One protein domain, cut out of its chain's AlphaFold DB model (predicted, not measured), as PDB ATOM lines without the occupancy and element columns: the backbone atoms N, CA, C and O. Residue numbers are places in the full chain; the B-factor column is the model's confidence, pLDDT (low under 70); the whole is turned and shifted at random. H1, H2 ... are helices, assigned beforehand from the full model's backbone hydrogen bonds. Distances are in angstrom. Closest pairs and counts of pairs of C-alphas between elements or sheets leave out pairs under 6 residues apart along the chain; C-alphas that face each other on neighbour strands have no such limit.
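Overview. This is residues 45 to 248 of the 255 residues of an uncharacterized protein of Schizophyllum commune (strain H4-8 / FGSC 9210) (UniProt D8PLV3). Two antiparallel helix pairs, the hairpin H1-H2 and the pair H6-H8, stand apart and are bridged by H5, which packs along part of H2 and crosses H6; H4 fills the corner between H5, H6 and H8. The tip of the H1-H2 hairpin makes one far end, and the long link before H8 lies far out at the other. The 204 printed residues hold eight named helices, H1 to H8 in chain order, and no named strand: all helix. The whole is only just loose, close to compact, with a radius of gyration of the C-alphas of 20.0 A and spans of 64 by 48 by 29 A.

Arrangement. H2, residues 73 to 105, touches H1, residues 46 to 65, as a helical hairpin at a shallow tilt of 25 degrees, opposite ways; the closest C-alphas, of Leu 57 and Val 83, are 5.8 A apart. Residues 82 to 96 of H2 touch H5, residues 132 to 157, at a shallow tilt of 27 degrees, with the C-alphas of Ala 92 and Leu 148 closest at 6.5 A. H2 and H3, residues 111 to 115, only just touch, and only at the corner, with the C-alphas of Val 104 and Ala 114 closest at 6.6 A. H4, residues 118 to 127, and H5 form a helical hairpin, at 34 degrees only just short of steep; the C-alphas of Ile 122 and Met 138 are closest at 6.4 A. H6, residues 172 to 189, is the hub, touching four helices. It is about perpendicular to H5 at 85 degrees, with the C-alphas of Glu 146 and Cys 178 closest at 5.9 A. H6 touches H8, residues 219 to 247, at a shallow tilt of 29 degrees, opposite ways; the C-alphas of Ala 176 and Ala 234 are closest at 5.1 A. H4 touches H6, with the C-alphas of Ala 119 and Asp 174 closest at 5.4 A. H4 also touches H8, about perpendicular at 84 degrees, with the C-alphas of Glu 120 and Ile 242 closest at 6.6 A. H7, residues 193 to 196, touches H6, with the C-alphas of Ala 187 and Glu 193 closest at 4.9 A. Every O i to N i+4 pair is within hydrogen-bond range in H1, H2, H4 and H8, against 21 of 22 in H5, 13 of 14 in H6 and 0 of 1 in H3, where 2 of 2 O i to N i+3 pairs are; H7 is too short for an i+4 pair.

Along the chain. H2 is 48.7 A long, H8 42.2 A, H5 38.3 A, H1 28.3 A and H6 25.5 A. H1 begins at C-alpha 46 (-24.933, 25.886, 3.080), H2 at C-alpha 73 (-42.004, -2.602, -3.438), and H8 ends at C-alpha 247 (-19.430, 48.308, 6.638).

Size, cuts and confidence. The C-alphas farthest apart, of Tyr 69 and Thr 201, are 65.2 A apart. The printed part has no cut; the links H5 to H6 and H7 to H8 are long. Mean pLDDT of the printed part is 71.9, with 77 residues under 70, among them 99 to 114, 125 to 143 and 194 to 213.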
ATOM      1  N   TYR A  45     -27.525  28.175   6.237       68.44
ATOM      2  CA  TYR A  45     -26.101  27.963   6.105       68.44
ATOM      3  C   TYR A  45     -25.789  26.725   5.253       68.44
ATOM      4  O   TYR A  45     -26.056  25.597   5.670       68.44
ATOM      5  N   ALA A  46     -25.209  26.936   4.066       69.69
ATOM      6  CA  ALA A  46     -24.933  25.886   3.080       69.69
ATOM      7  C   ALA A  46     -24.166  24.668   3.644       69.69
ATOM      8  O   ALA A  46     -24.624  23.546   3.418       69.69
ATOM      9  N   PRO A  47     -23.107  24.820   4.467       72.62
ATOM     10  CA  PRO A  47     -22.406  23.669   5.043       72.62
ATOM     11  C   PRO A  47     -23.268  22.827   5.990       72.62
ATOM     12  O   PRO A  47     -23.163  21.598   6.003       72.62
ATOM     13  N   LEU A  48     -24.164  23.461   6.755       72.50
ATOM     14  CA  LEU A  48     -25.123  22.731   7.584       72.50
ATOM     15  C   LEU A  48     -26.147  22.001   6.707       72.50
ATOM     16  O   LEU A  48     -26.421  20.828   6.959       72.50
ATOM     17  N   ARG A  49     -26.647  22.649   5.640       74.38
ATOM     18  CA  ARG A  49     -27.549  22.000   4.672       74.38
ATOM     19  C   ARG A  49     -26.899  20.758   4.061       74.38
ATOM     20  O   ARG A  49     -27.512  19.693   4.061       74.38
ATOM     21  N   ARG A  50     -25.640  20.868   3.620       79.56
ATOM     22  CA  ARG A  50     -24.838  19.749   3.098       79.56
ATOM     23  C   ARG A  50     -24.755  18.605   4.101       79.56
ATOM     24  O   ARG A  50     -25.165  17.494   3.780       79.56
ATOM     25  N   SER A  51     -24.277  18.882   5.315       78.56
ATOM     26  CA  SER A  51     -24.071  17.870   6.360       78.56
ATOM     27  C   SER A  51     -25.350  17.090   6.681       78.56
ATOM     28  O   SER A  51     -25.339  15.856   6.757       78.56
ATOM     29  N   VAL A  52     -26.482  17.796   6.793       75.81
ATOM     30  CA  VAL A  52     -27.794  17.174   7.016       75.81
ATOM     31  C   VAL A  52     -28.169  16.271   5.843       75.81
ATOM     32  O   VAL A  52     -28.464  15.094   6.053       75.81
ATOM     33  N   ARG A  53     -28.103  16.767   4.600       81.25
ATOM     34  CA  ARG A  53     -28.497  15.977   3.420       81.25
ATOM     35  C   ARG A  53     -27.570  14.790   3.159       81.25
ATOM     36  O   ARG A  53     -28.043  13.726   2.766       81.25
ATOM     37  N   GLU A  54     -26.277  14.910   3.441       84.50
ATOM     38  CA  GLU A  54     -25.330  13.788   3.405       84.50
ATOM     39  C   GLU A  54     -25.622  12.742   4.488       84.50
ATOM     40  O   GLU A  54     -25.497  11.537   4.253       84.50
ATOM     41  N   SER A  55     -26.011  13.182   5.687       81.31
ATOM     42  CA  SER A  55     -26.450  12.293   6.764       81.31
ATOM     43  C   SER A  55     -27.714  11.523   6.370       81.31
ATOM     44  O   SER A  55     -27.725  10.294   6.455       81.31
ATOM     45  N   GLU A  56     -28.739  12.208   5.858       80.38
ATOM     46  CA  GLU A  56     -29.965  11.581   5.346       80.38
ATOM     47  C   GLU A  56     -29.664  10.586   4.223       80.38
ATOM     48  O   GLU A  56     -30.096   9.437   4.281       80.38
ATOM     49  N   LEU A  57     -28.852  10.982   3.240       87.38
ATOM     50  CA  LEU A  57     -28.444  10.119   2.133       87.38
ATOM     51  C   LEU A  57     -27.771   8.831   2.628       87.38
ATOM     52  O   LEU A  57     -28.050   7.749   2.109       87.38
ATOM     53  N   ARG A  58     -26.903   8.923   3.644       84.00
ATOM     54  CA  ARG A  58     -26.278   7.747   4.268       84.00
ATOM     55  C   ARG A  58     -27.301   6.864   4.980       84.00
ATOM     56  O   ARG A  58     -27.217   5.645   4.848       84.00
ATOM     57  N   ARG A  59     -28.253   7.446   5.717       80.88
ATOM     58  CA  ARG A  59     -29.299   6.692   6.432       80.88
ATOM     59  C   ARG A  59     -30.237   5.968   5.465       80.88
ATOM     60  O   ARG A  59     -30.470   4.778   5.639       80.88
ATOM     61  N   ILE A  60     -30.680   6.636   4.400       83.94
ATOM     62  CA  ILE A  60     -31.546   6.051   3.363       83.94
ATOM     63  C   ILE A  60     -30.831   4.905   2.631       83.94
ATOM     64  O   ILE A  60     -31.421   3.852   2.415       83.94
ATOM     65  N   ARG A  61     -29.541   5.061   2.293       85.75
ATOM     66  CA  ARG A  61     -28.754   3.960   1.703       85.75
ATOM     67  C   ARG A  61     -28.638   2.766   2.644       85.75
ATOM     68  O   ARG A  61     -28.873   1.648   2.214       85.75
ATOM     69  N   ARG A  62     -28.369   2.999   3.934       82.25
ATOM     70  CA  ARG A  62     -28.359   1.922   4.938       82.25
ATOM     71  C   ARG A  62     -29.711   1.212   5.033       82.25
ATOM     72  O   ARG A  62     -29.728  -0.007   5.123       82.25
ATOM     73  N   ALA A  63     -30.821   1.950   4.975       79.06
ATOM     74  CA  ALA A  63     -32.165   1.369   4.957       79.06
ATOM     75  C   ALA A  63     -32.395   0.463   3.731       79.06
ATOM     76  O   ALA A  63     -33.000  -0.597   3.858       79.06
ATOM     77  N   LEU A  64     -31.863   0.838   2.560       82.75
ATOM     78  CA  LEU A  64     -31.881  -0.003   1.357       82.75
ATOM     79  C   LEU A  64     -30.978  -1.245   1.485       82.75
ATOM     80  O   LEU A  64     -31.356  -2.323   1.023       82.75
ATOM     81  N   ASP A  65     -29.808  -1.107   2.115       80.56
ATOM     82  CA  ASP A  65     -28.810  -2.178   2.256       80.56
ATOM     83  C   ASP A  65     -29.210  -3.249   3.288       80.56
ATOM     84  O   ASP A  65     -28.866  -4.421   3.125       80.56
ATOM     85  N   LEU A  66     -29.980  -2.887   4.325       69.88
ATOM     86  CA  LEU A  66     -30.448  -3.797   5.389       69.88
ATOM     87  C   LEU A  66     -31.483  -4.852   4.928       69.88
ATOM     88  O   LEU A  66     -31.955  -5.647   5.736       69.88
ATOM     89  N   ARG A  67     -31.733  -4.929   3.615       61.56
ATOM     90  CA  ARG A  67     -32.662  -5.812   2.893       61.56
ATOM     91  C   ARG A  67     -34.159  -5.568   3.175       61.56
ATOM     92  O   ARG A  67     -34.569  -5.317   4.301       61.56
ATOM     93  N   PRO A  68     -35.018  -5.724   2.148       56.00
ATOM     94  CA  PRO A  68     -36.410  -5.278   2.146       56.00
ATOM     95  C   PRO A  68     -37.394  -6.307   2.731       56.00
ATOM     96  O   PRO A  68     -38.542  -6.353   2.310       56.00
ATOM     97  N   TYR A  69     -36.992  -7.156   3.685       53.88
ATOM     98  CA  TYR A  69     -37.897  -8.197   4.212       53.88
ATOM     99  C   TYR A  69     -39.138  -7.627   4.923       53.88
ATOM    100  O   TYR A  69     -40.120  -8.339   5.111       53.88
ATOM    101  N   HIS A  70     -39.101  -6.339   5.270       62.34
ATOM    102  CA  HIS A  70     -40.189  -5.605   5.914       62.34
ATOM    103  C   HIS A  70     -40.705  -4.421   5.084       62.34
ATOM    104  O   HIS A  70     -41.575  -3.697   5.554       62.34
ATOM    105  N   LEU A  71     -40.167  -4.198   3.880       67.69
ATOM    106  CA  LEU A  71     -40.491  -3.036   3.053       67.69
ATOM    107  C   LEU A  71     -41.214  -3.477   1.785       67.69
ATOM    108  O   LEU A  71     -40.774  -4.395   1.090       67.69
ATOM    109  N   SER A  72     -42.315  -2.803   1.464       78.25
ATOM    110  CA  SER A  72     -43.042  -3.057   0.224       78.25
ATOM    111  C   SER A  72     -42.218  -2.626  -0.999       78.25
ATOM    112  O   SER A  72     -41.266  -1.846  -0.904       78.25
ATOM    113  N   ALA A  73     -42.604  -3.088  -2.192       79.75
ATOM    114  CA  ALA A  73     -42.004  -2.602  -3.438       79.75
ATOM    115  C   ALA A  73     -42.147  -1.073  -3.594       79.75
ATOM    116  O   ALA A  73     -41.255  -0.423  -4.142       79.75
ATOM    117  N   TYR A  74     -43.239  -0.505  -3.067       78.38
ATOM    118  CA  TYR A  74     -43.478   0.935  -3.024       78.38
ATOM    119  C   TYR A  74     -42.457   1.651  -2.126       78.38
ATOM    120  O   TYR A  74     -41.835   2.617  -2.565       78.38
ATOM    121  N   ASP A  75     -42.192   1.131  -0.926       75.25
ATOM    122  CA  ASP A  75     -41.214   1.704   0.014       75.25
ATOM    123  C   ASP A  75     -39.793   1.678  -0.538       75.25
ATOM    124  O   ASP A  75     -39.048   2.655  -0.444       75.25
ATOM    125  N   VAL A  76     -39.420   0.563  -1.170       81.81
ATOM    126  CA  VAL A  76     -38.114   0.418  -1.819       81.81
ATOM    127  C   VAL A  76     -37.957   1.432  -2.950       81.81
ATOM    128  O   VAL A  76     -36.891   2.040  -3.080       81.81
ATOM    129  N   GLN A  77     -38.996   1.644  -3.761       84.19
ATOM    130  CA  GLN A  77     -38.962   2.650  -4.821       84.19
ATOM    131  C   GLN A  77     -38.861   4.065  -4.244       84.19
ATOM    132  O   GLN A  77     -38.001   4.836  -4.668       84.19
ATOM    133  N   ARG A  78     -39.649   4.376  -3.211       81.62
ATOM    134  CA  ARG A  78     -39.622   5.667  -2.516       81.62
ATOM    135  C   ARG A  78     -38.235   5.981  -1.947       81.62
ATOM    136  O   ARG A  78     -37.725   7.082  -2.137       81.62
ATOM    137  N   LEU A  79     -37.583   5.009  -1.306       83.25
ATOM    138  CA  LEU A  79     -36.211   5.146  -0.807       83.25
ATOM    139  C   LEU A  79     -35.203   5.394  -1.939       83.25
ATOM    140  O   LEU A  79     -34.319   6.238  -1.792       83.25
ATOM    141  N   ARG A  80     -35.330   4.697  -3.077       87.31
ATOM    142  CA  ARG A  80     -34.472   4.915  -4.258       87.31
ATOM    143  C   ARG A  80     -34.629   6.327  -4.822       87.31
ATOM    144  O   ARG A  80     -33.621   6.992  -5.061       87.31
ATOM    145  N   ASP A  81     -35.862   6.803  -4.956       85.81
ATOM    146  CA  ASP A  81     -36.153   8.167  -5.409       85.81
ATOM    147  C   ASP A  81     -35.617   9.205  -4.405       85.81
ATOM    148  O   ASP A  81     -35.031  10.224  -4.789       85.81
ATOM    149  N   GLY A  82     -35.713   8.912  -3.104       84.62
ATOM    150  CA  GLY A  82     -35.138   9.722  -2.029       84.62
ATOM    151  C   GLY A  82     -33.608   9.823  -2.066       84.62
ATOM    152  O   GLY A  82     -33.060  10.896  -1.787       84.62
ATOM    153  N   VAL A  83     -32.905   8.741  -2.438       87.94
ATOM    154  CA  VAL A  83     -31.446   8.743  -2.678       87.94
ATOM    155  C   VAL A  83     -31.098   9.671  -3.834       87.94
ATOM    156  O   VAL A  83     -30.168  10.474  -3.717       87.94
ATOM    157  N   GLU A  84     -31.817   9.551  -4.946       88.25
ATOM    158  CA  GLU A  84     -31.535  10.325  -6.152       88.25
ATOM    159  C   GLU A  84     -31.806  11.816  -5.936       88.25
ATOM    160  O   GLU A  84     -30.953  12.650  -6.235       88.25
ATOM    161  N   THR A  85     -32.923  12.159  -5.293       83.38
ATOM    162  CA  THR A  85     -33.279  13.553  -4.993       83.38
ATOM    163  C   THR A  85     -32.219  14.230  -4.113       83.38
ATOM    164  O   THR A  85     -31.798  15.352  -4.391       83.38
ATOM    165  N   ARG A  86     -31.700  13.537  -3.085       86.38
ATOM    166  CA  ARG A  86     -30.629  14.069  -2.216       86.38
ATOM    167  C   ARG A  86     -29.291  14.186  -2.940       86.38
ATOM    168  O   ARG A  86     -28.565  15.147  -2.700       86.38
ATOM    169  N   ARG A  87     -28.960  13.256  -3.844       87.75
ATOM    170  CA  ARG A  87     -27.768  13.370  -4.707       87.75
ATOM    171  C   ARG A  87     -27.849  14.598  -5.608       87.75
ATOM    172  O   ARG A  87     -26.898  15.371  -5.644       87.75
ATOM    173  N   GLN A  88     -28.972  14.785  -6.298       83.62
ATOM    174  CA  GLN A  88     -29.193  15.933  -7.180       83.62
ATOM    175  C   GLN A  88     -29.095  17.251  -6.412       83.62
ATOM    176  O   GLN A  88     -28.422  18.174  -6.865       83.62
ATOM    177  N   PHE A  89     -29.677  17.303  -5.213       83.06
ATOM    178  CA  PHE A  89     -29.559  18.465  -4.342       83.06
ATOM    179  C   PHE A  89     -28.114  18.752  -3.920       83.06
ATOM    180  O   PHE A  89     -27.668  19.891  -3.992       83.06
ATOM    181  N   LEU A  90     -27.354  17.734  -3.502       84.31
ATOM    182  CA  LEU A  90     -25.954  17.916  -3.105       84.31
ATOM    183  C   LEU A  90     -25.079  18.397  -4.271       84.31
ATOM    184  O   LEU A  90     -24.219  19.253  -4.066       84.31
ATOM    185  N   LEU A  91     -25.329  17.901  -5.487       85.19
ATOM    186  CA  LEU A  91     -24.668  18.384  -6.703       85.19
ATOM    187  C   LEU A  91     -25.027  19.845  -6.997       85.19
ATOM    188  O   LEU A  91     -24.142  20.641  -7.310       85.19
ATOM    189  N   ALA A  92     -26.300  20.216  -6.855       79.38
ATOM    190  CA  ALA A  92     -26.730  21.603  -6.996       79.38
ATOM    191  C   ALA A  92     -26.085  22.498  -5.924       79.38
ATOM    192  O   ALA A  92     -25.580  23.571  -6.230       79.38
ATOM    193  N   LEU A  93     -26.005  22.049  -4.673       79.12
ATOM    194  CA  LEU A  93     -25.354  22.806  -3.607       79.12
ATOM    195  C   LEU A  93     -23.853  23.001  -3.874       79.12
ATOM    196  O   LEU A  93     -23.332  24.092  -3.675       79.12
ATOM    197  N   GLN A  94     -23.160  21.972  -4.370       81.44
ATOM    198  CA  GLN A  94     -21.752  22.072  -4.766       81.44
ATOM    199  C   GLN A  94     -21.545  23.045  -5.934       81.44
ATOM    200  O   GLN A  94     -20.620  23.853  -5.899       81.44
ATOM    201  N   ALA A  95     -22.407  22.998  -6.950       78.25
ATOM    202  CA  ALA A  95     -22.368  23.973  -8.034       78.25
ATOM    203  C   ALA A  95     -22.634  25.398  -7.512       78.25
ATOM    204  O   ALA A  95     -21.968  26.329  -7.953       78.25
ATOM    205  N   ALA A  96     -23.520  25.566  -6.521       72.38
ATOM    206  CA  ALA A  96     -23.768  26.851  -5.860       72.38
ATOM    207  C   ALA A  96     -22.490  27.436  -5.241       72.38
ATOM    208  O   ALA A  96     -22.184  28.604  -5.461       72.38
ATOM    209  N   GLU A  97     -21.741  26.614  -4.504       73.75
ATOM    210  CA  GLU A  97     -20.483  27.014  -3.865       73.75
ATOM    211  C   GLU A  97     -19.402  27.361  -4.902       73.75
ATOM    212  O   GLU A  97     -18.756  28.396  -4.803       73.75
ATOM    213  N   GLN A  98     -19.258  26.576  -5.974       75.56
ATOM    214  CA  GLN A  98     -18.308  26.900  -7.052       75.56
ATOM    215  C   GLN A  98     -18.657  28.213  -7.768       75.56
ATOM    216  O   GLN A  98     -17.786  28.960  -8.217       75.56
ATOM    217  N   MET A  99     -19.950  28.506  -7.899       69.31
ATOM    218  CA  MET A  99     -20.425  29.766  -8.469       69.31
ATOM    219  C   MET A  99     -20.164  30.948  -7.527       69.31
ATOM    220  O   MET A  99     -19.903  32.056  -7.996       69.31
ATOM    221  N   GLU A 100     -20.206  30.716  -6.215       66.50
ATOM    222  CA  GLU A 100     -19.851  31.689  -5.184       66.50
ATOM    223  C   GLU A 100     -18.369  32.090  -5.252       66.50
ATOM    224  O   GLU A 100     -18.061  33.280  -5.148       66.50
ATOM    225  N   ASP A 101     -17.472  31.138  -5.513       69.50
ATOM    226  CA  ASP A 101     -16.039  31.401  -5.697       69.50
ATOM    227  C   ASP A 101     -15.785  32.271  -6.939       69.50
ATOM    228  O   ASP A 101     -15.127  33.313  -6.867       69.50
ATOM    229  N   ARG A 102     -16.414  31.923  -8.069       69.44
ATOM    230  CA  ARG A 102     -16.314  32.689  -9.327       69.44
ATOM    231  C   ARG A 102     -16.780  34.141  -9.170       69.44
ATOM    232  O   ARG A 102     -16.272  35.050  -9.826       69.44
ATOM    233  N   LEU A 103     -17.751  34.374  -8.294       62.91
ATOM    234  CA  LEU A 103     -18.279  35.697  -7.973       62.91
ATOM    235  C   LEU A 103     -17.237  36.628  -7.348       62.91
ATOM    236  O   LEU A 103     -17.174  37.818  -7.671       62.91
ATOM    237  N   VAL A 104     -16.432  36.063  -6.453       64.00
ATOM    238  CA  VAL A 104     -15.321  36.747  -5.796       64.00
ATOM    239  C   VAL A 104     -14.196  36.988  -6.807       64.00
ATOM    240  O   VAL A 104     -13.681  38.105  -6.900       64.00
ATOM    241  N   GLU A 105     -13.869  35.988  -7.630       65.31
ATOM    242  CA  GLU A 105     -12.812  36.069  -8.651       65.31
ATOM    243  C   GLU A 105     -13.065  37.157  -9.701       65.31
ATOM    244  O   GLU A 105     -12.156  37.901 -10.075       65.31
ATOM    245  N   LEU A 106     -14.315  37.303 -10.146       62.91
ATOM    246  CA  LEU A 106     -14.705  38.314 -11.128       62.91
ATOM    247  C   LEU A 106     -14.685  39.753 -10.565       62.91
ATOM    248  O   LEU A 106     -14.988  40.699 -11.298       62.91
ATOM    249  N   LYS A 107     -14.317  39.944  -9.284       59.62
ATOM    250  CA  LYS A 107     -14.314  41.233  -8.557       59.62
ATOM    251  C   LYS A 107     -15.658  41.968  -8.629       59.62
ATOM    252  O   LYS A 107     -15.726  43.191  -8.521       59.62
ATOM    253  N   CYS A 108     -16.731  41.209  -8.832       54.81
ATOM    254  CA  CYS A 108     -18.114  41.679  -8.878       54.81
ATOM    255  C   CYS A 108     -18.568  42.251  -7.541       54.81
ATOM    256  O   CYS A 108     -19.419  43.134  -7.475       54.81
ATOM    257  N   ILE A 109     -17.998  41.686  -6.488       57.78
ATOM    258  CA  ILE A 109     -18.256  41.961  -5.093       57.78
ATOM    259  C   ILE A 109     -16.887  42.010  -4.404       57.78
ATOM    260  O   ILE A 109     -15.992  41.232  -4.740       57.78
ATOM    261  N   GLY A 110     -16.679  42.990  -3.521       61.00
ATOM    262  CA  GLY A 110     -15.390  43.182  -2.848       61.00
ATOM    263  C   GLY A 110     -15.009  41.986  -1.960       61.00
ATOM    264  O   GLY A 110     -15.866  41.161  -1.652       61.00
ATOM    265  N   PRO A 111     -13.753  41.884  -1.494       66.06
ATOM    266  CA  PRO A 111     -13.317  40.799  -0.605       66.06
ATOM    267  C   PRO A 111     -14.152  40.702   0.687       66.06
ATOM    268  O   PRO A 111     -14.357  39.611   1.210       66.06
ATOM    269  N   GLU A 112     -14.712  41.817   1.160       66.12
ATOM    270  CA  GLU A 112     -15.645  41.863   2.298       66.12
ATOM    271  C   GLU A 112     -16.938  41.080   2.036       66.12
ATOM    272  O   GLU A 112     -17.501  40.457   2.937       66.12
ATOM    273  N   ALA A 113     -17.366  41.017   0.776       64.56
ATOM    274  CA  ALA A 113     -18.548  40.282   0.368       64.56
ATOM    275  C   ALA A 113     -18.341  38.764   0.328       64.56
ATOM    276  O   ALA A 113     -19.323  38.039   0.199       64.56
ATOM    277  N   ALA A 114     -17.111  38.252   0.475       66.56
ATOM    278  CA  ALA A 114     -16.868  36.814   0.605       66.56
ATOM    279  C   ALA A 114     -17.654  36.210   1.784       66.56
ATOM    280  O   ALA A 114     -18.098  35.071   1.695       66.56
ATOM    281  N   ARG A 115     -17.895  37.007   2.837       71.56
ATOM    282  CA  ARG A 115     -18.651  36.634   4.045       71.56
ATOM    283  C   ARG A 115     -20.173  36.626   3.860       71.56
ATOM    284  O   ARG A 115     -20.889  36.190   4.760       71.56
ATOM    285  N   LEU A 116     -20.675  37.144   2.739       74.94
ATOM    286  CA  LEU A 116     -22.101  37.156   2.428       74.94
ATOM    287  C   LEU A 116     -22.551  35.789   1.910       74.94
ATOM    288  O   LEU A 116     -21.829  35.117   1.180       74.94
ATOM    289  N   THR A 117     -23.782  35.414   2.230       75.50
ATOM    290  CA  THR A 117     -24.445  34.239   1.651       75.50
ATOM    291  C   THR A 117     -24.698  34.421   0.149       75.50
ATOM    292  O   THR A 117     -24.772  35.543  -0.354       75.50
ATOM    293  N   ILE A 118     -24.917  33.326  -0.585       73.25
ATOM    294  CA  ILE A 118     -25.258  33.362  -2.022       73.25
ATOM    295  C   ILE A 118     -26.473  34.269  -2.294       73.25
ATOM    296  O   ILE A 118     -26.457  35.071  -3.230       73.25
ATOM    297  N   ALA A 119     -27.511  34.197  -1.452       76.88
ATOM    298  CA  ALA A 119     -28.697  35.041  -1.573       76.88
ATOM    299  C   ALA A 119     -28.363  36.533  -1.421       76.88
ATOM    300  O   ALA A 119     -28.811  37.360  -2.213       76.88
ATOM    301  N   GLU A 120     -27.535  36.875  -0.437       79.25
ATOM    302  CA  GLU A 120     -27.064  38.242  -0.209       79.25
ATOM    303  C   GLU A 120     -26.209  38.758  -1.365       79.25
ATOM    304  O   GLU A 120     -26.401  39.884  -1.817       79.25
ATOM    305  N   LYS A 121     -25.324  37.916  -1.906       74.88
ATOM    306  CA  LYS A 121     -24.516  38.237  -3.087       74.88
ATOM    307  C   LYS A 121     -25.393  38.521  -4.308       74.88
ATOM    308  O   LYS A 121     -25.156  39.500  -5.010       74.88
ATOM    309  N   ILE A 122     -26.447  37.731  -4.533       73.50
ATOM    310  CA  ILE A 122     -27.425  37.962  -5.613       73.50
ATOM    311  C   ILE A 122     -28.168  39.288  -5.419       73.50
ATOM    312  O   ILE A 122     -28.397  40.011  -6.390       73.50
ATOM    313  N   ILE A 123     -28.567  39.599  -4.184       75.62
ATOM    314  CA  ILE A 123     -29.238  40.854  -3.830       75.62
ATOM    315  C   ILE A 123     -28.297  42.042  -4.104       75.62
ATOM    316  O   ILE A 123     -28.635  42.913  -4.904       75.62
ATOM    317  N   LEU A 124     -27.074  42.020  -3.568       73.00
ATOM    318  CA  LEU A 124     -26.058  43.066  -3.745       73.00
ATOM    319  C   LEU A 124     -25.639  43.275  -5.212       73.00
ATOM    320  O   LEU A 124     -25.457  44.403  -5.680       73.00
ATOM    321  N   ALA A 125     -25.499  42.195  -5.976       67.31
ATOM    322  CA  ALA A 125     -25.137  42.279  -7.387       67.31
ATOM    323  C   ALA A 125     -26.263  42.865  -8.260       67.31
ATOM    324  O   ALA A 125     -26.019  43.319  -9.373       67.31
ATOM    325  N   ARG A 126     -27.512  42.871  -7.778       64.81
ATOM    326  CA  ARG A 126     -28.651  43.478  -8.487       64.81
ATOM    327  C   ARG A 126     -28.806  44.970  -8.203       64.81
ATOM    328  O   ARG A 126     -29.420  45.656  -9.021       64.81
ATOM    329  N   THR A 127     -28.285  45.474  -7.083       60.38
ATOM    330  CA  THR A 127     -28.244  46.915  -6.769       60.38
ATOM    331  C   THR A 127     -27.052  47.627  -7.351       60.38
ATOM    332  O   THR A 127     -27.165  48.781  -7.769       60.38
ATOM    333  N   THR A 128     -25.899  46.973  -7.346       56.19
ATOM    334  CA  THR A 128     -24.678  47.571  -7.869       56.19
ATOM    335  C   THR A 128     -24.802  47.752  -9.385       56.19
ATOM    336  O   THR A 128     -25.455  46.978 -10.085       56.19
ATOM    337  N   ARG A 129     -24.233  48.837  -9.929       50.78
ATOM    338  CA  ARG A 129     -24.178  49.087 -11.381       50.78
ATOM    339  C   ARG A 129     -23.267  48.043 -12.028       50.78
ATOM    340  O   ARG A 129     -22.100  48.296 -12.307       50.78
ATOM    341  N   THR A 130     -23.794  46.854 -12.256       51.50
ATOM    342  CA  THR A 130     -23.026  45.752 -12.813       51.50
ATOM    343  C   THR A 130     -23.001  45.820 -14.339       51.50
ATOM    344  O   THR A 130     -24.013  46.116 -14.984       51.50
ATOM    345  N   ARG A 131     -21.831  45.541 -14.928       56.16
ATOM    346  CA  ARG A 131     -21.617  45.450 -16.386       56.16
ATOM    347  C   ARG A 131     -22.618  44.463 -17.014       56.16
ATOM    348  O   ARG A 131     -23.049  43.526 -16.353       56.16
ATOM    349  N   GLN A 132     -22.990  44.654 -18.286       52.31
ATOM    350  CA  GLN A 132     -24.023  43.850 -18.973       52.31
ATOM    351  C   GLN A 132     -23.825  42.330 -18.803       52.31
ATOM    352  O   GLN A 132     -24.771  41.662 -18.407       52.31
ATOM    353  N   GLY A 133     -22.602  41.813 -18.987       54.59
ATOM    354  CA  GLY A 133     -22.307  40.379 -18.831       54.59
ATOM    355  C   GLY A 133     -22.520  39.834 -17.413       54.59
ATOM    356  O   GLY A 133     -22.945  38.697 -17.250       54.59
ATOM    357  N   LEU A 134     -22.343  40.669 -16.384       59.12
ATOM    358  CA  LEU A 134     -22.659  40.293 -15.005       59.12
ATOM    359  C   LEU A 134     -24.163  40.100 -14.792       59.12
ATOM    360  O   LEU A 134     -24.576  39.280 -13.982       59.12
ATOM    361  N   ARG A 135     -24.994  40.901 -15.469       60.16
ATOM    362  CA  ARG A 135     -26.454  40.858 -15.288       60.16
ATOM    363  C   ARG A 135     -27.046  39.549 -15.798       60.16
ATOM    364  O   ARG A 135     -27.986  39.029 -15.190       60.16
ATOM    365  N   ASP A 136     -26.483  39.020 -16.878       64.19
ATOM    366  CA  ASP A 136     -26.879  37.731 -17.435       64.19
ATOM    367  C   ASP A 136     -26.468  36.595 -16.488       64.19
ATOM    368  O   ASP A 136     -27.310  35.769 -16.128       64.19
ATOM    369  N   GLU A 137     -25.238  36.631 -15.961       63.38
ATOM    370  CA  GLU A 137     -24.775  35.696 -14.925       63.38
ATOM    371  C   GLU A 137     -25.650  35.761 -13.654       63.38
ATOM    372  O   GLU A 137     -26.167  34.731 -13.222       63.38
ATOM    373  N   MET A 138     -25.971  36.950 -13.123       64.56
ATOM    374  CA  MET A 138     -26.868  37.100 -11.957       64.56
ATOM    375  C   MET A 138     -28.286  36.574 -12.203       64.56
ATOM    376  O   MET A 138     -28.997  36.185 -11.269       64.56
ATOM    377  N   THR A 139     -28.756  36.629 -13.449       67.06
ATOM    378  CA  THR A 139     -30.076  36.108 -13.813       67.06
ATOM    379  C   THR A 139     -30.064  34.587 -13.792       67.06
ATOM    380  O   THR A 139     -30.984  33.988 -13.231       67.06
ATOM    381  N   VAL A 140     -29.012  33.974 -14.338       69.19
ATOM    382  CA  VAL A 140     -28.780  32.527 -14.250       69.19
ATOM    383  C   VAL A 140     -28.676  32.096 -12.788       69.19
ATOM    384  O   VAL A 140     -29.308  31.123 -12.394       69.19
ATOM    385  N   TRP A 141     -27.977  32.860 -11.950       67.94
ATOM    386  CA  TRP A 141     -27.774  32.507 -10.542       67.94
ATOM    387  C   TRP A 141     -29.014  32.703  -9.681       67.94
ATOM    388  O   TRP A 141     -29.284  31.891  -8.802       67.94
ATOM    389  N   GLY A 142     -29.813  33.733  -9.967       66.56
ATOM    390  CA  GLY A 142     -31.129  33.886  -9.353       66.56
ATOM    391  C   GLY A 142     -32.013  32.670  -9.628       66.56
ATOM    392  O   GLY A 142     -32.589  32.119  -8.698       66.56
ATOM    393  N   ARG A 143     -32.052  32.197 -10.883       69.56
ATOM    394  CA  ARG A 143     -32.781  30.967 -11.241       69.56
ATOM    395  C   ARG A 143     -32.211  29.747 -10.522       69.56
ATOM    396  O   ARG A 143     -32.971  28.952  -9.992       69.56
ATOM    397  N   PHE A 144     -30.890  29.641 -10.452       70.62
ATOM    398  CA  PHE A 144     -30.211  28.529  -9.801       70.62
ATOM    399  C   PHE A 144     -30.510  28.435  -8.295       70.62
ATOM    400  O   PHE A 144     -30.879  27.370  -7.811       70.62
ATOM    401  N   LEU A 145     -30.420  29.548  -7.555       70.81
ATOM    402  CA  LEU A 145     -30.749  29.574  -6.126       70.81
ATOM    403  C   LEU A 145     -32.236  29.286  -5.886       70.81
ATOM    404  O   LEU A 145     -32.595  28.575  -4.950       70.81
ATOM    405  N   GLU A 146     -33.112  29.808  -6.744       70.88
ATOM    406  CA  GLU A 146     -34.535  29.481  -6.704       70.88
ATOM    407  C   GLU A 146     -34.792  27.983  -6.926       70.88
ATOM    408  O   GLU A 146     -35.666  27.413  -6.274       70.88
ATOM    409  N   ASP A 147     -34.060  27.351  -7.841       73.75
ATOM    410  CA  ASP A 147     -34.190  25.926  -8.136       73.75
ATOM    411  C   ASP A 147     -33.624  25.071  -6.990       73.75
ATOM    412  O   ASP A 147     -34.254  24.086  -6.610       73.75
ATOM    413  N   LEU A 148     -32.522  25.491  -6.355       72.38
ATOM    414  CA  LEU A 148     -31.983  24.865  -5.143       72.38
ATOM    415  C   LEU A 148     -32.998  24.915  -3.987       72.38
ATOM    416  O   LEU A 148     -33.292  23.898  -3.365       72.38
ATOM    417  N   LEU A 149     -33.593  26.085  -3.737       70.94
ATOM    418  CA  LEU A 149     -34.612  26.263  -2.694       70.94
ATOM    419  C   LEU A 149     -35.913  25.516  -3.028       70.94
ATOM    420  O   LEU A 149     -36.623  25.055  -2.134       70.94
ATOM    421  N   HIS A 150     -36.231  25.357  -4.315       73.62
ATOM    422  CA  HIS A 150     -37.334  24.510  -4.750       73.62
ATOM    423  C   HIS A 150     -37.048  23.024  -4.507       73.62
ATOM    424  O   HIS A 150     -37.911  22.337  -3.967       73.62
ATOM    425  N   GLN A 151     -35.854  22.531  -4.844       73.50
ATOM    426  CA  GLN A 151     -35.438  21.156  -4.544       73.50
ATOM    427  C   GLN A 151     -35.463  20.876  -3.039       73.50
ATOM    428  O   GLN A 151     -35.922  19.819  -2.619       73.50
ATOM    429  N   ASP A 152     -35.079  21.854  -2.222       71.88
ATOM    430  CA  ASP A 152     -35.199  21.792  -0.766       71.88
ATOM    431  C   ASP A 152     -36.658  21.584  -0.312       71.88
ATOM    432  O   ASP A 152     -36.927  20.748   0.554       71.88
ATOM    433  N   ARG A 153     -37.624  22.266  -0.946       68.81
ATOM    434  CA  ARG A 153     -39.068  22.039  -0.725       68.81
ATOM    435  C   ARG A 153     -39.574  20.703  -1.274       68.81
ATOM    436  O   ARG A 153     -40.632  20.243  -0.860       68.81
ATOM    437  N   VAL A 154     -38.883  20.093  -2.229       71.69
ATOM    438  CA  VAL A 154     -39.229  18.753  -2.722       71.69
ATOM    439  C   VAL A 154     -38.728  17.689  -1.745       71.69
ATOM    440  O   VAL A 154     -39.497  16.809  -1.376       71.69
ATOM    441  N   LEU A 155     -37.492  17.821  -1.252       72.19
ATOM    442  CA  LEU A 155     -36.912  16.956  -0.213       72.19
ATOM    443  C   LEU A 155     -37.731  16.968   1.077       72.19
ATOM    444  O   LEU A 155     -37.946  15.946   1.707       72.19
ATOM    445  N   ALA A 156     -38.212  18.144   1.444       64.69
ATOM    446  CA  ALA A 156     -39.166  18.374   2.515       64.69
ATOM    447  C   ALA A 156     -40.429  17.486   2.422       64.69
ATOM    448  O   ALA A 156     -40.854  16.893   3.410       64.69
ATOM    449  N   ARG A 157     -40.998  17.363   1.217       67.88
ATOM    450  CA  ARG A 157     -42.273  16.674   0.953       67.88
ATOM    451  C   ARG A 157     -42.152  15.168   0.798       67.88
ATOM    452  O   ARG A 157     -43.160  14.468   0.873       67.88
ATOM    453  N   ASP A 158     -40.943  14.662   0.560       70.50
ATOM    454  CA  ASP A 158     -40.721  13.222   0.443       70.50
ATOM    455  C   ASP A 158     -40.831  12.502   1.793       70.50
ATOM    456  O   ASP A 158     -41.031  11.287   1.818       70.50
ATOM    457  N   MET A 159     -40.807  13.258   2.899       67.75
ATOM    458  CA  MET A 159     -40.953  12.775   4.272       67.75
ATOM    459  C   MET A 159     -39.909  11.710   4.666       67.75
ATOM    460  O   MET A 159     -40.098  11.019   5.655       67.75
ATOM    461  N   LEU A 160     -38.796  11.573   3.931       70.50
ATOM    462  CA  LEU A 160     -37.705  10.615   4.189       70.50
ATOM    463  C   LEU A 160     -36.545  11.234   4.994       70.50
ATOM    464  O   LEU A 160     -35.417  10.735   4.975       70.50
ATOM    465  N   GLY A 161     -36.782  12.370   5.648       69.06
ATOM    466  CA  GLY A 161     -35.749  13.196   6.270       69.06
ATOM    467  C   GLY A 161     -36.261  13.985   7.468       69.06
ATOM    468  O   GLY A 161     -37.345  13.727   7.980       69.06
ATOM    469  N   GLU A 162     -35.492  14.981   7.903       63.50
ATOM    470  CA  GLU A 162     -35.822  15.798   9.086       63.50
ATOM    471  C   GLU A 162     -36.969  16.819   8.843       63.50
ATOM    472  O   GLU A 162     -37.207  17.689   9.675       63.50
ATOM    473  N   GLY A 163     -37.722  16.683   7.741       57.00
ATOM    474  CA  GLY A 163     -38.934  17.455   7.440       57.00
ATOM    475  C   GLY A 163     -38.728  18.670   6.529       57.00
ATOM    476  O   GLY A 163     -37.666  18.863   5.927       57.00
ATOM    477  N   GLU A 164     -39.791  19.470   6.382       55.12
ATOM    478  CA  GLU A 164     -39.780  20.663   5.538       55.12
ATOM    479  C   GLU A 164     -39.010  21.837   6.146       55.12
ATOM    480  O   GLU A 164     -39.062  22.073   7.352       55.12
ATOM    481  N   PHE A 165     -38.380  22.658   5.297       58.97
ATOM    482  CA  PHE A 165     -37.944  23.982   5.740       58.97
ATOM    483  C   PHE A 165     -39.133  24.894   5.919       58.97
ATOM    484  O   PHE A 165     -39.855  25.205   4.967       58.97
ATOM    485  N   CYS A 166     -39.292  25.388   7.140       59.22
ATOM    486  CA  CYS A 166     -40.279  26.407   7.391       59.22
ATOM    487  C   CYS A 166     -39.835  27.707   6.709       59.22
ATOM    488  O   CYS A 166     -38.777  28.260   7.009       59.22
ATOM    489  N   MET A 167     -40.657  28.233   5.798       59.97
ATOM    490  CA  MET A 167     -40.379  29.508   5.123       59.97
ATOM    491  C   MET A 167     -40.208  30.674   6.105       59.97
ATOM    492  O   MET A 167     -39.528  31.642   5.776       59.97
ATOM    493  N   SER A 168     -40.801  30.587   7.300       60.59
ATOM    494  CA  SER A 168     -40.633  31.573   8.375       60.59
ATOM    495  C   SER A 168     -39.278  31.489   9.085       60.59
ATOM    496  O   SER A 168     -38.941  32.400   9.833       60.59
ATOM    497  N   GLN A 169     -38.506  30.424   8.854       65.19
ATOM    498  CA  GLN A 169     -37.179  30.198   9.434       65.19
ATOM    499  C   GLN A 169     -36.045  30.443   8.428       65.19
ATOM    500  O   GLN A 169     -34.871  30.388   8.796       65.19
ATOM    501  N   LEU A 170     -36.371  30.727   7.159       70.56
ATOM    502  CA  LEU A 170     -35.367  31.114   6.174       70.56
ATOM    503  C   LEU A 170     -34.681  32.415   6.594       70.56
ATOM    504  O   LEU A 170     -35.327  33.352   7.067       70.56
ATOM    505  N   HIS A 171     -33.376  32.499   6.331       77.62
ATOM    506  CA  HIS A 171     -32.688  33.783   6.376       77.62
ATOM    507  C   HIS A 171     -33.405  34.768   5.448       77.62
ATOM    508  O   HIS A 171     -33.858  34.404   4.356       77.62
ATOM    509  N   ILE A 172     -33.507  36.023   5.880       81.75
ATOM    510  CA  ILE A 172     -34.336  37.032   5.215       81.75
ATOM    511  C   ILE A 172     -33.969  37.212   3.733       81.75
ATOM    512  O   ILE A 172     -34.848  37.384   2.891       81.75
ATOM    513  N   SER A 173     -32.685  37.067   3.402       82.00
ATOM    514  CA  SER A 173     -32.155  37.116   2.036       82.00
ATOM    515  C   SER A 173     -32.638  35.952   1.163       82.00
ATOM    516  O   SER A 173     -33.060  36.179   0.030       82.00
ATOM    517  N   ASP A 174     -32.650  34.715   1.673       78.75
ATOM    518  CA  ASP A 174     -33.205  33.574   0.928       78.75
ATOM    519  C   ASP A 174     -34.713  33.711   0.746       78.75
ATOM    520  O   ASP A 174     -35.242  33.425  -0.331       78.75
ATOM    521  N   PHE A 175     -35.407  34.177   1.790       78.88
ATOM    522  CA  PHE A 175     -36.832  34.465   1.712       78.88
ATOM    523  C   PHE A 175     -37.112  35.513   0.627       78.88
ATOM    524  O   PHE A 175     -37.994  35.310  -0.207       78.88
ATOM    525  N   ALA A 176     -36.327  36.591   0.573       79.69
ATOM    526  CA  ALA A 176     -36.467  37.646  -0.425       79.69
ATOM    527  C   ALA A 176     -36.257  37.131  -1.862       79.69
ATOM    528  O   ALA A 176     -37.056  37.446  -2.749       79.69
ATOM    529  N   VAL A 177     -35.236  36.296  -2.100       78.06
ATOM    530  CA  VAL A 177     -34.997  35.689  -3.423       78.06
ATOM    531  C   VAL A 177     -36.123  34.724  -3.807       78.06
ATOM    532  O   VAL A 177     -36.673  34.842  -4.903       78.06
ATOM    533  N   CYS A 178     -36.532  33.827  -2.904       77.00
ATOM    534  CA  CYS A 178     -37.654  32.907  -3.127       77.00
ATOM    535  C   CYS A 178     -38.940  33.647  -3.493       77.00
ATOM    536  O   CYS A 178     -39.630  33.319  -4.464       77.00
ATOM    537  N   GLN A 179     -39.275  34.650  -2.685       79.31
ATOM    538  CA  GLN A 179     -40.559  35.313  -2.766       79.31
ATOM    539  C   GLN A 179     -40.675  36.173  -4.027       79.31
ATOM    540  O   GLN A 179     -41.765  36.327  -4.579       79.31
ATOM    541  N   ARG A 180     -39.541  36.622  -4.572       80.00
ATOM    542  CA  ARG A 180     -39.470  37.280  -5.877       80.00
ATOM    543  C   ARG A 180     -40.005  36.406  -7.016       80.00
ATOM    544  O   ARG A 180     -40.804  36.894  -7.814       80.00
ATOM    545  N   LYS A 181     -39.592  35.132  -7.107       77.06
ATOM    546  CA  LYS A 181     -40.062  34.201  -8.157       77.06
ATOM    547  C   LYS A 181     -41.556  33.951  -8.037       77.06
ATOM    548  O   LYS A 181     -42.266  33.950  -9.037       77.06
ATOM    549  N   GLN A 182     -42.032  33.756  -6.809       79.62
ATOM    550  CA  GLN A 182     -43.447  33.532  -6.537       79.62
ATOM    551  C   GLN A 182     -44.291  34.725  -6.997       79.62
ATOM    552  O   GLN A 182     -45.243  34.541  -7.752       79.62
ATOM    553  N   VAL A 183     -43.894  35.943  -6.620       81.62
ATOM    554  CA  VAL A 183     -44.552  37.183  -7.054       81.62
ATOM    555  C   VAL A 183     -44.493  37.339  -8.577       81.62
ATOM    556  O   VAL A 183     -45.507  37.666  -9.190       81.62
ATOM    557  N   TYR A 184     -43.352  37.041  -9.206       82.19
ATOM    558  CA  TYR A 184     -43.209  37.077 -10.665       82.19
ATOM    559  C   TYR A 184     -44.139  36.087 -11.374       82.19
ATOM    560  O   TYR A 184     -44.838  36.468 -12.307       82.19
ATOM    561  N   ASN A 185     -44.192  34.835 -10.918       81.50
ATOM    562  CA  ASN A 185     -45.055  33.808 -11.500       81.50
ATOM    563  C   ASN A 185     -46.537  34.146 -11.329       81.50
ATOM    564  O   ASN A 185     -47.311  33.949 -12.262       81.50
ATOM    565  N   MET A 186     -46.926  34.686 -10.168       84.19
ATOM    566  CA  MET A 186     -48.281  35.186  -9.946       84.19
ATOM    567  C   MET A 186     -48.607  36.316 -10.926       84.19
ATOM    568  O   MET A 186     -49.587  36.213 -11.656       84.19
ATOM    569  N   ALA A 187     -47.768  37.353 -10.998       82.19
ATOM    570  CA  ALA A 187     -47.978  38.481 -11.905       82.19
ATOM    571  C   ALA A 187     -48.057  38.034 -13.370       82.19
ATOM    572  O   ALA A 187     -48.967  38.440 -14.084       82.19
ATOM    573  N   ARG A 188     -47.160  37.137 -13.798       81.81
ATOM    574  CA  ARG A 188     -47.158  36.559 -15.146       81.81
ATOM    575  C   ARG A 188     -48.427  35.757 -15.434       81.81
ATOM    576  O   ARG A 188     -48.973  35.867 -16.523       81.81
ATOM    577  N   GLY A 189     -48.915  34.975 -14.468       84.94
ATOM    578  CA  GLY A 189     -50.186  34.251 -14.590       84.94
ATOM    579  C   GLY A 189     -51.396  35.172 -14.790       84.94
ATOM    580  O   GLY A 189     -52.420  34.728 -15.294       84.94
ATOM    581  N   MET A 190     -51.256  36.450 -14.437       84.12
ATOM    582  CA  MET A 190     -52.255  37.503 -14.623       84.12
ATOM    583  C   MET A 190     -51.949  38.437 -15.811       84.12
ATOM    584  O   MET A 190     -52.717  39.363 -16.048       84.12
ATOM    585  N   GLY A 191     -50.835  38.250 -16.535       80.12
ATOM    586  CA  GLY A 191     -50.376  39.180 -17.581       80.12
ATOM    587  C   GLY A 191     -49.961  40.564 -17.057       80.12
ATOM    588  O   GLY A 191     -50.042  41.558 -17.776       80.12
ATOM    589  N   ARG A 192     -49.570  40.647 -15.778       74.19
ATOM    590  CA  ARG A 192     -49.238  41.884 -15.046       74.19
ATOM    591  C   ARG A 192     -47.762  41.967 -14.659       74.19
ATOM    592  O   ARG A 192     -47.400  42.675 -13.726       74.19
ATOM    593  N   GLU A 193     -46.874  41.252 -15.346       75.12
ATOM    594  CA  GLU A 193     -45.439  41.270 -15.038       75.12
ATOM    595  C   GLU A 193     -44.826  42.678 -15.093       75.12
ATOM    596  O   GLU A 193     -43.918  42.973 -14.318       75.12
ATOM    597  N   ASN A 194     -45.351  43.570 -15.942       67.31
ATOM    598  CA  ASN A 194     -44.888  44.956 -16.064       67.31
ATOM    599  C   ASN A 194     -45.075  45.768 -14.771       67.31
ATOM    600  O   ASN A 194     -44.262  46.649 -14.484       67.31
ATOM    601  N   ASP A 195     -46.061  45.413 -13.941       65.25
ATOM    602  CA  ASP A 195     -46.329  46.064 -12.652       65.25
ATOM    603  C   ASP A 195     -45.212  45.808 -11.625       65.25
ATOM    604  O   ASP A 195     -45.088  46.531 -10.636       65.25
ATOM    605  N   LEU A 196     -44.367  44.796 -11.860       64.94
ATOM    606  CA  LEU A 196     -43.206  44.484 -11.023       64.94
ATOM    607  C   LEU A 196     -41.946  45.263 -11.423       64.94
ATOM    608  O   LEU A 196     -41.007  45.342 -10.631       64.94
ATOM    609  N   PHE A 197     -41.899  45.815 -12.641       55.25
ATOM    610  CA  PHE A 197     -40.699  46.433 -13.224       55.25
ATOM    611  C   PHE A 197     -40.862  47.922 -13.548       55.25
ATOM    612  O   PHE A 197     -39.997  48.504 -14.211       55.25
ATOM    613  N   ALA A 198     -41.947  48.550 -13.091       40.19
ATOM    614  CA  ALA A 198     -42.188  49.969 -13.306       40.19
ATOM    615  C   ALA A 198     -41.047  50.807 -12.692       40.19
ATOM    616  O   ALA A 198     -40.918  50.899 -11.477       40.19
ATOM    617  N   HIS A 199     -40.245  51.426 -13.566       36.66
ATOM    618  CA  HIS A 199     -39.120  52.340 -13.314       36.66
ATOM    619  C   HIS A 199     -37.717  51.727 -13.159       36.66
ATOM    620  O   HIS A 199     -37.135  51.623 -12.082       36.66
ATOM    621  N   ARG A 200     -37.094  51.494 -14.325       38.78
ATOM    622  CA  ARG A 200     -35.638  51.566 -14.543       38.78
ATOM    623  C   ARG A 200     -35.101  52.990 -14.286       38.78
ATOM    624  O   ARG A 200     -34.632  53.646 -15.211       38.78
ATOM    625  N   THR A 201     -35.150  53.494 -13.059       37.31
ATOM    626  CA  THR A 201     -34.404  54.705 -12.678       37.31
ATOM    627  C   THR A 201     -33.371  54.356 -11.622       37.31
ATOM    628  O   THR A 201     -33.606  53.537 -10.750       37.31
ATOM    629  N   HIS A 202     -32.180  54.929 -11.768       39.06
ATOM    630  CA  HIS A 202     -30.912  54.553 -11.131       39.06
ATOM    631  C   HIS A 202     -30.806  54.766  -9.609       39.06
ATOM    632  O   HIS A 202     -29.706  54.830  -9.070       39.06
ATOM    633  N   LYS A 203     -31.931  54.859  -8.913       38.97
ATOM    634  CA  LYS A 203     -32.038  54.808  -7.459       38.97
ATOM    635  C   LYS A 203     -33.076  53.730  -7.191       38.97
ATOM    636  O   LYS A 203     -34.073  53.695  -7.903       38.97
ATOM    637  N   MET A 204     -32.827  52.810  -6.264       41.12
ATOM    638  CA  MET A 204     -33.835  51.830  -5.855       41.12
ATOM    639  C   MET A 204     -35.033  52.560  -5.235       41.12
ATOM    640  O   MET A 204     -35.082  52.696  -4.032       41.12
ATOM    641  N   GLU A 205     -35.916  53.108  -6.073       37.56
ATOM    642  CA  GLU A 205     -37.249  53.674  -5.830       37.56
ATOM    643  C   GLU A 205     -37.661  54.443  -7.111       37.56
ATOM    644  O   GLU A 205     -36.871  55.275  -7.563       37.56
ATOM    645  N   PRO A 206     -38.846  54.218  -7.740       41.03
ATOM    646  CA  PRO A 206     -40.089  53.675  -7.184       41.03
ATOM    647  C   PRO A 206     -40.838  52.685  -8.126       41.03
ATOM    648  O   PRO A 206     -41.694  53.093  -8.905       41.03
ATOM    649  N   ALA A 207     -40.623  51.374  -7.956       47.94
ATOM    650  CA  ALA A 207     -41.651  50.336  -8.207       47.94
ATOM    651  C   ALA A 207     -42.402  49.957  -6.901       47.94
ATOM    652  O   ALA A 207     -43.269  49.085  -6.865       47.94
ATOM    653  N   LEU A 208     -42.018  50.616  -5.802       47.00
ATOM    654  CA  LEU A 208     -42.323  50.315  -4.401       47.00
ATOM    655  C   LEU A 208     -43.643  50.908  -3.899       47.00
ATOM    656  O   LEU A 208     -44.005  50.694  -2.745       47.00
ATOM    657  N   ARG A 209     -44.378  51.657  -4.727       49.00
ATOM    658  CA  ARG A 209     -45.669  52.194  -4.291       49.00
ATOM    659  C   ARG A 209     -46.692  51.061  -4.312       49.00
ATOM    660  O   ARG A 209     -46.878  50.437  -5.363       49.00
ATOM    661  N   PRO A 210     -47.357  50.768  -3.182       52.78
ATOM    662  CA  PRO A 210     -48.526  49.920  -3.225       52.78
ATOM    663  C   PRO A 210     -49.516  50.490  -4.234       52.78
ATOM    664  O   PRO A 210     -49.611  51.717  -4.360       52.78
ATOM    665  N   ALA A 211     -50.233  49.629  -4.957       53.94
ATOM    666  CA  ALA A 211     -51.320  50.104  -5.805       53.94
ATOM    667  C   ALA A 211     -52.234  51.023  -4.970       53.94
ATOM    668  O   ALA A 211     -52.610  50.681  -3.842       53.94
ATOM    669  N   LYS A 212     -52.505  52.224  -5.498       58.31
ATOM    670  CA  LYS A 212     -53.468  53.155  -4.908       58.31
ATOM    671  C   LYS A 212     -54.817  52.441  -4.880       58.31
ATOM    672  O   LYS A 212     -55.276  52.015  -5.924       58.31
ATOM    673  N   ASP A 213     -55.389  52.328  -3.684       65.69
ATOM    674  CA  ASP A 213     -56.723  51.793  -3.396       65.69
ATOM    675  C   ASP A 213     -57.084  50.444  -4.062       65.69
ATOM    676  O   ASP A 213     -57.552  50.378  -5.192       65.69
ATOM    677  N   LEU A 214     -56.935  49.348  -3.313       71.75
ATOM    678  CA  LEU A 214     -57.272  47.990  -3.763       71.75
ATOM    679  C   LEU A 214     -58.756  47.623  -3.589       71.75
ATOM    680  O   LEU A 214     -59.118  46.467  -3.805       71.75
ATOM    681  N   ARG A 215     -59.620  48.541  -3.124       77.31
ATOM    682  CA  ARG A 215     -60.999  48.201  -2.720       77.31
ATOM    683  C   ARG A 215     -61.814  47.539  -3.834       77.31
ATOM    684  O   ARG A 215     -62.585  46.630  -3.538       77.31
ATOM    685  N   TYR A 216     -61.592  47.944  -5.083       78.56
ATOM    686  CA  TYR A 216     -62.324  47.462  -6.262       78.56
ATOM    687  C   TYR A 216     -61.532  46.473  -7.133       78.56
ATOM    688  O   TYR A 216     -62.005  46.074  -8.192       78.56
ATOM    689  N   GLU A 217     -60.334  46.079  -6.704       82.88
ATOM    690  CA  GLU A 217     -59.503  45.115  -7.428       82.88
ATOM    691  C   GLU A 217     -59.965  43.673  -7.181       82.88
ATOM    692  O   GLU A 217     -60.608  43.372  -6.167       82.88
ATOM    693  N   SER A 218     -59.593  42.762  -8.086       84.88
ATOM    694  CA  SER A 218     -59.877  41.333  -7.919       84.88
ATOM    695  C   SER A 218     -59.108  40.735  -6.730       84.88
ATOM    696  O   SER A 218     -58.072  41.256  -6.299       84.88
ATOM    697  N   GLU A 219     -59.587  39.612  -6.190       88.62
ATOM    698  CA  GLU A 219     -58.914  38.929  -5.075       88.62
ATOM    699  C   GLU A 219     -57.516  38.420  -5.463       88.62
ATOM    700  O   GLU A 219     -56.588  38.447  -4.651       88.62
ATOM    701  N   GLU A 220     -57.316  38.034  -6.723       85.94
ATOM    702  CA  GLU A 220     -56.017  37.640  -7.269       85.94
ATOM    703  C   GLU A 220     -55.025  38.807  -7.254       85.94
ATOM    704  O   GLU A 220     -53.870  38.632  -6.855       85.94
ATOM    705  N   VAL A 221     -55.484  40.011  -7.611       82.88
ATOM    706  CA  VAL A 221     -54.674  41.235  -7.571       82.88
ATOM    707  C   VAL A 221     -54.350  41.628  -6.132       82.88
ATOM    708  O   VAL A 221     -53.197  41.934  -5.819       82.88
ATOM    709  N   LYS A 222     -55.322  41.555  -5.216       84.25
ATOM    710  CA  LYS A 222     -55.082  41.792  -3.781       84.25
ATOM    711  C   LYS A 222     -54.060  40.807  -3.215       84.25
ATOM    712  O   LYS A 222     -53.165  41.203  -2.461       84.25
ATOM    713  N   LYS A 223     -54.150  39.530  -3.600       87.81
ATOM    714  CA  LYS A 223     -53.188  38.490  -3.218       87.81
ATOM    715  C   LYS A 223     -51.798  38.781  -3.786       87.81
ATOM    716  O   LYS A 223     -50.826  38.686  -3.040       87.81
ATOM    717  N   LEU A 224     -51.695  39.173  -5.060       85.06
ATOM    718  CA  LEU A 224     -50.429  39.589  -5.673       85.06
ATOM    719  C   LEU A 224     -49.790  40.736  -4.898       85.06
ATOM    720  O   LEU A 224     -48.614  40.662  -4.550       85.06
ATOM    721  N   GLU A 225     -50.565  41.770  -4.587       84.19
ATOM    722  CA  GLU A 225     -50.062  42.958  -3.906       84.19
ATOM    723  C   GLU A 225     -49.621  42.651  -2.467       84.19
ATOM    724  O   GLU A 225     -48.593  43.153  -2.006       84.19
ATOM    725  N   LYS A 226     -50.331  41.762  -1.762       86.25
ATOM    726  CA  LYS A 226     -49.914  41.259  -0.444       86.25
ATOM    727  C   LYS A 226     -48.567  40.535  -0.510       86.25
ATOM    728  O   LYS A 226     -47.677  40.808   0.298       86.25
ATOM    729  N   GLU A 227     -48.407  39.627  -1.465       85.19
ATOM    730  CA  GLU A 227     -47.167  38.869  -1.644       85.19
ATOM    731  C   GLU A 227     -46.016  39.767  -2.130       85.19
ATOM    732  O   GLU A 227     -44.879  39.598  -1.681       85.19
ATOM    733  N   LYS A 228     -46.312  40.783  -2.953       82.25
ATOM    734  CA  LYS A 228     -45.371  41.837  -3.355       82.25
ATOM    735  C   LYS A 228     -44.860  42.601  -2.137       82.25
ATOM    736  O   LYS A 228     -43.656  42.720  -1.965       82.25
ATOM    737  N   ARG A 229     -45.744  43.064  -1.246       81.69
ATOM    738  CA  ARG A 229     -45.343  43.775  -0.015       81.69
ATOM    739  C   ARG A 229     -44.429  42.933   0.877       81.69
ATOM    740  O   ARG A 229     -43.442  43.453   1.386       81.69
ATOM    741  N   ARG A 230     -44.720  41.636   1.029       83.44
ATOM    742  CA  ARG A 230     -43.865  40.696   1.781       83.44
ATOM    743  C   ARG A 230     -42.476  40.560   1.166       83.44
ATOM    744  O   ARG A 230     -41.485  40.624   1.886       83.44
ATOM    745  N   TRP A 231     -42.412  40.398  -0.155       84.81
ATOM    746  CA  TRP A 231     -41.148  40.365  -0.886       84.81
ATOM    747  C   TRP A 231     -40.345  41.656  -0.686       84.81
ATOM    748  O   TRP A 231     -39.167  41.595  -0.343       84.81
ATOM    749  N   LEU A 232     -40.985  42.815  -0.858       78.62
ATOM    750  CA  LEU A 232     -40.341  44.122  -0.739       78.62
ATOM    751  C   LEU A 232     -39.778  44.361   0.664       78.62
ATOM    752  O   LEU A 232     -38.621  44.746   0.797       78.62
ATOM    753  N   TRP A 233     -40.564  44.072   1.701       83.69
ATOM    754  CA  TRP A 233     -40.110  44.153   3.089       83.69
ATOM    755  C   TRP A 233     -38.858  43.302   3.332       83.69
ATOM    756  O   TRP A 233     -37.894  43.774   3.931       83.69
ATOM    757  N   ALA A 234     -38.845  42.070   2.823       83.00
ATOM    758  CA  ALA A 234     -37.705  41.183   2.991       83.00
ATOM    759  C   ALA A 234     -36.470  41.639   2.212       83.00
ATOM    760  O   ALA A 234     -35.364  41.555   2.734       83.00
ATOM    761  N   MET A 235     -36.649  42.149   0.990       80.69
ATOM    762  CA  MET A 235     -35.554  42.726   0.207       80.69
ATOM    763  C   MET A 235     -34.903  43.897   0.942       80.69
ATOM    764  O   MET A 235     -33.682  43.934   1.025       80.69
ATOM    765  N   LEU A 236     -35.699  44.825   1.484       80.31
ATOM    766  CA  LEU A 236     -35.190  45.983   2.224       80.31
ATOM    767  C   LEU A 236     -34.425  45.547   3.477       80.31
ATOM    768  O   LEU A 236     -33.264  45.902   3.632       80.31
ATOM    769  N   LYS A 237     -35.013  44.665   4.295       82.56
ATOM    770  CA  LYS A 237     -34.321  44.114   5.471       82.56
ATOM    771  C   LYS A 237     -33.032  43.370   5.121       82.56
ATOM    772  O   LYS A 237     -32.066  43.432   5.875       82.56
ATOM    773  N   ALA A 238     -33.019  42.637   4.007       83.44
ATOM    774  CA  ALA A 238     -31.818  41.962   3.538       83.44
ATOM    775  C   ALA A 238     -30.734  42.971   3.135       83.44
ATOM    776  O   ALA A 238     -29.575  42.750   3.466       83.44
ATOM    777  N   TYR A 239     -31.091  44.079   2.473       81.19
ATOM    778  CA  TYR A 239     -30.130  45.143   2.162       81.19
ATOM    779  C   TYR A 239     -29.516  45.745   3.416       81.19
ATOM    780  O   TYR A 239     -28.292  45.802   3.482       81.19
ATOM    781  N   ASP A 240     -30.333  46.100   4.408       79.38
ATOM    782  CA  ASP A 240     -29.834  46.667   5.662       79.38
ATOM    783  C   ASP A 240     -28.816  45.718   6.320       79.38
ATOM    784  O   ASP A 240     -27.717  46.123   6.688       79.38
ATOM    785  N   GLN A 241     -29.126  44.416   6.390       83.81
ATOM    786  CA  GLN A 241     -28.209  43.409   6.944       83.81
ATOM    787  C   GLN A 241     -26.915  43.256   6.137       83.81
ATOM    788  O   GLN A 241     -25.847  43.067   6.718       83.81
ATOM    789  N   ILE A 242     -27.001  43.308   4.807       80.25
ATOM    790  CA  ILE A 242     -25.831  43.245   3.925       80.25
ATOM    791  C   ILE A 242     -24.944  44.468   4.143       80.25
ATOM    792  O   ILE A 242     -23.731  44.322   4.266       80.25
ATOM    793  N   GLU A 243     -25.533  45.660   4.209       78.81
ATOM    794  CA  GLU A 243     -24.805  46.909   4.418       78.81
ATOM    795  C   GLU A 243     -24.086  46.917   5.771       78.81
ATOM    796  O   GLU A 243     -22.896  47.234   5.818       78.81
ATOM    797  N   CYS A 244     -24.740  46.452   6.841       80.06
ATOM    798  CA  CYS A 244     -24.109  46.285   8.155       80.06
ATOM    799  C   CYS A 244     -22.918  45.310   8.095       80.06
ATOM    800  O   CYS A 244     -21.826  45.609   8.576       80.06
ATOM    801  N   LYS A 245     -23.084  44.154   7.430       79.75
ATOM    802  CA  LYS A 245     -22.015  43.147   7.268       79.75
ATOM    803  C   LYS A 245     -20.812  43.662   6.478       79.75
ATOM    804  O   LYS A 245     -19.691  43.242   6.757       79.75
ATOM    805  N   LEU A 246     -21.045  44.505   5.473       75.19
ATOM    806  CA  LEU A 246     -19.988  45.071   4.635       75.19
ATOM    807  C   LEU A 246     -19.268  46.229   5.329       75.19
ATOM    808  O   LEU A 246     -18.051  46.302   5.284       75.19
ATOM    809  N   THR A 247     -20.006  47.116   5.995       73.88
ATOM    810  CA  THR A 247     -19.430  48.308   6.638       73.88
ATOM    811  C   THR A 247     -18.844  48.029   8.020       73.88
ATOM    812  O   THR A 247     -18.096  48.856   8.539       73.88
ATOM    813  N   GLY A 248     -19.166  46.880   8.629       63.81
ATOM    814  CA  GLY A 248     -18.734  46.534   9.985       63.81
ATOM    815  C   GLY A 248     -19.370  47.406  11.071       63.81
ATOM    816  O   GLY A 248     -18.939  47.353  12.218       63.81
TER     817      GLY A 248